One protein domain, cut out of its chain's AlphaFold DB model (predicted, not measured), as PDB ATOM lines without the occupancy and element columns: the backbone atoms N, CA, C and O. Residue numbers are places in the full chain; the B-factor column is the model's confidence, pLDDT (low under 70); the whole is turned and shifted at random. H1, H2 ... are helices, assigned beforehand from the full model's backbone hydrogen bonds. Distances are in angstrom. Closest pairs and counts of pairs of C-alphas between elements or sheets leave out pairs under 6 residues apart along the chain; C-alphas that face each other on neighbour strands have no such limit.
ATOM      1  N   PHE A  10     144.202  97.338  97.235       92.06
ATOM      2  CA  PHE A  10     144.921  96.407  98.090       92.06
ATOM      3  C   PHE A  10     145.309  97.062  99.423       92.06
ATOM      4  O   PHE A  10     145.011  96.517 100.489       92.06
ATOM      5  N   ILE A  11     145.896  98.264  99.375       93.94
ATOM      6  CA  ILE A  11     146.266  99.027 100.577       93.94
ATOM      7  C   ILE A  11     145.024  99.368 101.409       93.94
ATOM      8  O   ILE A  11     145.045  99.192 102.626       93.94
ATOM      9  N   ALA A  12     143.927  99.791 100.778       93.56
ATOM     10  CA  ALA A  12     142.680 100.111 101.471       93.56
ATOM     11  C   ALA A  12     142.113  98.897 102.227       93.56
ATOM     12  O   ALA A  12     141.686  99.017 103.378       93.56
ATOM     13  N   ARG A  13     142.161  97.706 101.618       91.12
ATOM     14  CA  ARG A  13     141.715  96.457 102.256       91.12
ATOM     15  C   ARG A  13     142.617  96.027 103.409       91.12
ATOM     16  O   ARG A  13     142.101  95.542 104.412       91.12
ATOM     17  N   LEU A  14     143.931  96.230 103.302       91.94
ATOM     18  CA  LEU A  14     144.860  95.983 104.409       91.94
ATOM     19  C   LEU A  14     144.644  96.964 105.564       91.94
ATOM     20  O   LEU A  14     144.581  96.551 106.719       91.94
ATOM     21  N   ALA A  15     144.484  98.251 105.257       91.94
ATOM     22  CA  ALA A  15     144.251  99.286 106.259       91.94
ATOM     23  C   ALA A  15     142.949  99.051 107.041       91.94
ATOM     24  O   ALA A  15     142.906  99.311 108.240       91.94
ATOM     25  N   ALA A  16     141.918  98.485 106.403       91.62
ATOM     26  CA  ALA A  16     140.656  98.136 107.058       91.62
ATOM     27  C   ALA A  16     140.790  97.046 108.144       91.62
ATOM     28  O   ALA A  16     139.922  96.942 109.010       91.62
ATOM     29  N   LEU A  17     141.861  96.242 108.118       91.19
ATOM     30  CA  LEU A  17     142.143  95.252 109.164       91.19
ATOM     31  C   LEU A  17     142.763  95.883 110.415       91.19
ATOM     32  O   LEU A  17     142.730  95.270 111.483       91.19
ATOM     33  N   VAL A  18     143.336  97.086 110.298       91.06
ATOM     34  CA  VAL A  18     143.925  97.791 111.436       91.06
ATOM     35  C   VAL A  18     142.784  98.335 112.296       91.06
ATOM     36  O   VAL A  18     142.004  99.170 111.834       91.06
ATOM     37  N   PRO A  19     142.646  97.876 113.549       87.81
ATOM     38  CA  PRO A  19     141.572  98.345 114.402       87.81
ATOM     39  C   PRO A  19     141.742  99.837 114.719       87.81
ATOM     40  O   PRO A  19     142.868 100.340 114.774       87.81
ATOM     41  N   PRO A  20     140.634 100.553 114.972       85.69
ATOM     42  CA  PRO A  20     140.683 101.980 115.233       85.69
ATOM     43  C   PRO A  20     141.563 102.288 116.454       85.69
ATOM     44  O   PRO A  20     141.575 101.528 117.434       85.69
ATOM     45  N   PRO A  21     142.292 103.418 116.426       84.88
ATOM     46  CA  PRO A  21     143.176 103.787 117.516       84.88
ATOM     47  C   PRO A  21     142.384 103.923 118.818       84.88
ATOM     48  O   PRO A  21     141.266 104.437 118.840       84.88
ATOM     49  N   ARG A  22     143.005 103.501 119.925       84.12
ATOM     50  CA  ARG A  22     142.442 103.532 121.291       84.12
ATOM     51  C   ARG A  22     141.284 102.557 121.547       84.12
ATOM     52  O   ARG A  22     140.679 102.616 122.617       84.12
ATOM     53  N   LEU A  23     141.003 101.625 120.636       86.19
ATOM     54  CA  LEU A  23     140.119 100.503 120.940       86.19
ATOM     55  C   LEU A  23     140.857  99.472 121.804       86.19
ATOM     56  O   LEU A  23     141.943  99.017 121.450       86.19
ATOM     57  N   ASN A  24     140.263  99.064 122.930       83.25
ATOM     58  CA  ASN A  24     140.810  97.957 123.712       83.25
ATOM     59  C   ASN A  24     140.584  96.631 122.969       83.25
ATOM     60  O   ASN A  24     139.466  96.109 122.937       83.25
ATOM     61  N   LEU A  25     141.657  96.093 122.396       84.94
ATOM     62  CA  LEU A  25     141.652  94.815 121.682       84.94
ATOM     63  C   LEU A  25     141.642  93.622 122.642       84.94
ATOM     64  O   LEU A  25     141.143  92.551 122.305       84.94
ATOM     65  N   THR A  26     142.121  93.819 123.871       86.06
ATOM     66  CA  THR A  26     142.163  92.779 124.895       86.06
ATOM     67  C   THR A  26     140.864  92.780 125.688       86.06
ATOM     68  O   THR A  26     140.679  93.514 126.667       86.06
ATOM     69  N   ARG A  27     139.936  91.915 125.275       85.56
ATOM     70  CA  ARG A  27     138.729  91.627 126.052       85.56
ATOM     71  C   ARG A  27     139.028  90.526 127.060       85.56
ATOM     72  O   ARG A  27     139.293  89.384 126.709       85.56
ATOM     73  N   PHE A  28     138.992  90.885 128.338       87.56
ATOM     74  CA  PHE A  28     139.130  89.921 129.423       87.56
ATOM     75  C   PHE A  28     137.799  89.205 129.660       87.56
ATOM     76  O   PHE A  28     136.759  89.851 129.815       87.56
ATOM     77  N   HIS A  29     137.855  87.878 129.745       88.44
ATOM     78  CA  HIS A  29     136.711  87.003 129.996       88.44
ATOM     79  C   HIS A  29     136.908  86.186 131.282       88.44
ATOM     80  O   HIS A  29     137.998  86.148 131.854       88.44
ATOM     81  N   GLY A  30     135.833  85.558 131.763       90.75
ATOM     82  CA  GLY A  30     135.847  84.729 132.969       90.75
ATOM     83  C   GLY A  30     135.517  85.479 134.263       90.75
ATOM     84  O   GLY A  30     135.317  86.695 134.290       90.75
ATOM     85  N   VAL A  31     135.441  84.731 135.366       90.50
ATOM     86  CA  VAL A  31     134.909  85.228 136.648       90.50
ATOM     87  C   VAL A  31     135.732  86.363 137.266       90.50
ATOM     88  O   VAL A  31     135.164  87.205 137.964       90.50
ATOM     89  N   PHE A  32     137.029  86.442 136.950       87.38
ATOM     90  CA  PHE A  32     137.940  87.502 137.394       87.38
ATOM     91  C   PHE A  32     138.006  88.717 136.454       87.38
ATOM     92  O   PHE A  32     138.632  89.721 136.810       87.38
ATOM     93  N   ALA A  33     137.364  88.664 135.279       90.19
ATOM     94  CA  ALA A  33     137.382  89.762 134.318       90.19
ATOM     95  C   ALA A  33     136.814  91.053 134.928       90.19
ATOM     96  O   ALA A  33     135.854  90.985 135.701       90.19
ATOM     97  N   PRO A  34     137.324  92.247 134.560       84.31
ATOM     98  CA  PRO A  34     136.932  93.501 135.202       84.31
ATOM     99  C   PRO A  34     135.424  93.767 135.231       84.31
ATOM    100  O   PRO A  34     134.917  94.291 136.222       84.31
ATOM    101  N   ASN A  35     134.730  93.340 134.173       84.19
ATOM    102  CA  ASN A  35     133.297  93.518 133.958       84.19
ATOM    103  C   ASN A  35     132.435  92.319 134.406       84.19
ATOM    104  O   ASN A  35     131.212  92.359 134.241       84.19
ATOM    105  N   SER A  36     133.039  91.265 134.963       88.69
ATOM    106  CA  SER A  36     132.308  90.103 135.481       88.69
ATOM    107  C   SER A  36     131.460  90.494 136.703       88.69
ATOM    108  O   SER A  36     131.992  91.111 137.632       88.69
ATOM    109  N   PRO A  37     130.169  90.111 136.757       86.44
ATOM    110  CA  PRO A  37     129.310  90.373 137.917       86.44
ATOM    111  C   PRO A  37     129.744  89.576 139.159       86.44
ATOM    112  O   PRO A  37     129.444  89.956 140.289       86.44
ATOM    113  N   TRP A  38     130.492  88.485 138.968       86.69
ATOM    114  CA  TRP A  38     130.957  87.616 140.048       86.69
ATOM    115  C   TRP A  38     132.272  88.087 140.675       86.69
ATOM    116  O   TRP A  38     132.582  87.712 141.807       86.69
ATOM    117  N   ARG A  39     133.033  88.953 139.989       88.81
ATOM    118  CA  ARG A  39     134.364  89.398 140.438       88.81
ATOM    119  C   ARG A  39     134.331  90.024 141.832       88.81
ATOM    120  O   ARG A  39     135.210  89.736 142.646       88.81
ATOM    121  N   ALA A  40     133.304  90.826 142.118       86.12
ATOM    122  CA  ALA A  40     133.135  91.493 143.408       86.12
ATOM    123  C   ALA A  40     132.843  90.515 144.561       86.12
ATOM    124  O   ALA A  40     133.127  90.833 145.711       86.12
ATOM    125  N   ARG A  41     132.301  89.327 144.267       86.69
ATOM    126  CA  ARG A  41     132.036  88.278 145.265       86.69
ATOM    127  C   ARG A  41     133.259  87.395 145.522       86.69
ATOM    128  O   ARG A  41     133.432  86.930 146.638       86.69
ATOM    129  N   ILE A  42     134.090  87.185 144.501       86.56
ATOM    130  CA  ILE A  42     135.199  86.216 144.534       86.56
ATOM    131  C   ILE A  42     136.532  86.878 144.920       86.56
ATOM    132  O   ILE A  42     137.389  86.255 145.537       86.56
ATOM    133  N   THR A  43     136.738  88.151 144.568       81.81
ATOM    134  CA  THR A  43     137.999  88.848 144.872       81.81
ATOM    135  C   THR A  43     137.953  89.444 146.284       81.81
ATOM    136  O   THR A  43     137.009  90.180 146.568       81.81
ATOM    137  N   PRO A  44     138.994  89.282 147.129       77.88
ATOM    138  CA  PRO A  44     139.029  89.864 148.481       77.88
ATOM    139  C   PRO A  44     138.818  91.384 148.511       77.88
ATOM    140  O   PRO A  44     138.172  91.918 149.400       77.88
ATOM    141  N   ALA A  45     139.311  92.083 147.484       75.56
ATOM    142  CA  ALA A  45     139.148  93.528 147.328       75.56
ATOM    143  C   ALA A  45     137.729  93.958 146.897       75.56
ATOM    144  O   ALA A  45     137.505  95.147 146.690       75.56
ATOM    145  N   ARG A  46     136.811  93.007 146.662       75.44
ATOM    146  CA  ARG A  46     135.426  93.214 146.204       75.44
ATOM    147  C   ARG A  46     135.279  94.188 145.028       75.44
ATOM    148  O   ARG A  46     134.296  94.907 144.925       75.44
ATOM    149  N   ARG A  47     136.254  94.216 144.113       73.12
ATOM    150  CA  ARG A  47     136.258  95.113 142.942       73.12
ATOM    151  C   ARG A  47     135.401  94.544 141.810       73.12
ATOM    152  O   ARG A  47     135.542  93.372 141.474       73.12
ATOM    153  N   GLY A  48     134.590  95.380 141.162       74.00
ATOM    154  CA  GLY A  48     133.788  95.005 139.988       74.00
ATOM    155  C   GLY A  48     132.366  95.565 140.032       74.00
ATOM    156  O   GLY A  48     131.993  96.264 140.972       74.00
ATOM    157  N   ARG A  49     131.558  95.253 139.011       71.00
ATOM    158  CA  ARG A  49     130.135  95.629 138.994       71.00
ATOM    159  C   ARG A  49     129.393  94.992 140.169       71.00
ATOM    160  O   ARG A  49     129.584  93.815 140.451       71.00
ATOM    161  N   GLY A  50     128.553  95.779 140.840       68.62
ATOM    162  CA  GLY A  50     127.821  95.342 142.033       68.62
ATOM    163  C   GLY A  50     128.644  95.360 143.326       68.62
ATOM    164  O   GLY A  50     128.150  94.916 144.362       68.62
ATOM    165  N   ALA A  51     129.876  95.879 143.295       68.25
ATOM    166  CA  ALA A  51     130.603  96.224 144.507       68.25
ATOM    167  C   ALA A  51     129.816  97.298 145.270       68.25
ATOM    168  O   ALA A  51     129.743  98.446 144.833       68.25
ATOM    169  N   LYS A  52     129.213  96.936 146.407       64.50
ATOM    170  CA  LYS A  52     128.778  97.950 147.369       64.50
ATOM    171  C   LYS A  52     130.045  98.601 147.929       64.50
ATOM    172  O   LYS A  52     130.954  97.851 148.294       64.50
ATOM    173  N   PRO A  53     130.132  99.940 148.010       57.25
ATOM    174  CA  PRO A  53     131.172 100.578 148.793       57.25
ATOM    175  C   PRO A  53     130.954 100.143 150.241       57.25
ATOM    176  O   PRO A  53     130.113 100.673 150.959       57.25
TER     177      PRO A  53
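AT A GLANCE: This is residues 10 to 53 of the 138 residues of the protein "IS91 family transposase" of Wenzhouxiangella sp (UniProt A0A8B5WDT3). Little regular structure is here: a long arm, residues 10 to 26, sticks out with the short helix H1 at its tip, and the rest of the printed part folds back on itself in a small head of loops around the four-residue helix H2. The arm makes most of the length. The printed part has 44 residues with two named helices, H1 then H2, and no named strand; the class is all helix, though named elements hold only 10 residues. It is extended, with a radius of gyration of the C-alphas of 16.9 A and spans of 51 by 18 by 12 A.

IN THESE COORDINATES: Find C-alpha 10 at (144.921, 96.407, 98.090); from there H1, residues 10 to 15, runs 8.7 A. Then look for C-alpha 39 at (134.364, 89.398, 140.438), where H2, residues 39 to 42, begins; it ends 5.3 A away at C-alpha 42.

HOW THE PARTS SIT: H1 and H2 are apart. Residues 10 to 26, of which 10 to 15 belong to H1, stand free. In H1 every O i to N i+4 pair is within hydrogen-bond range; H2 is too short for such a pair, but its one O i to N i+3 pair is within range.

THE WHOLE: The two C-alphas farthest apart, those of Phe 10 and Pro 53, are 52.7 A apart. The link from H1 to H2 is long, with 23 residues, and the printed part has no cut. At residues 50 to 53 you find pLDDT under 70.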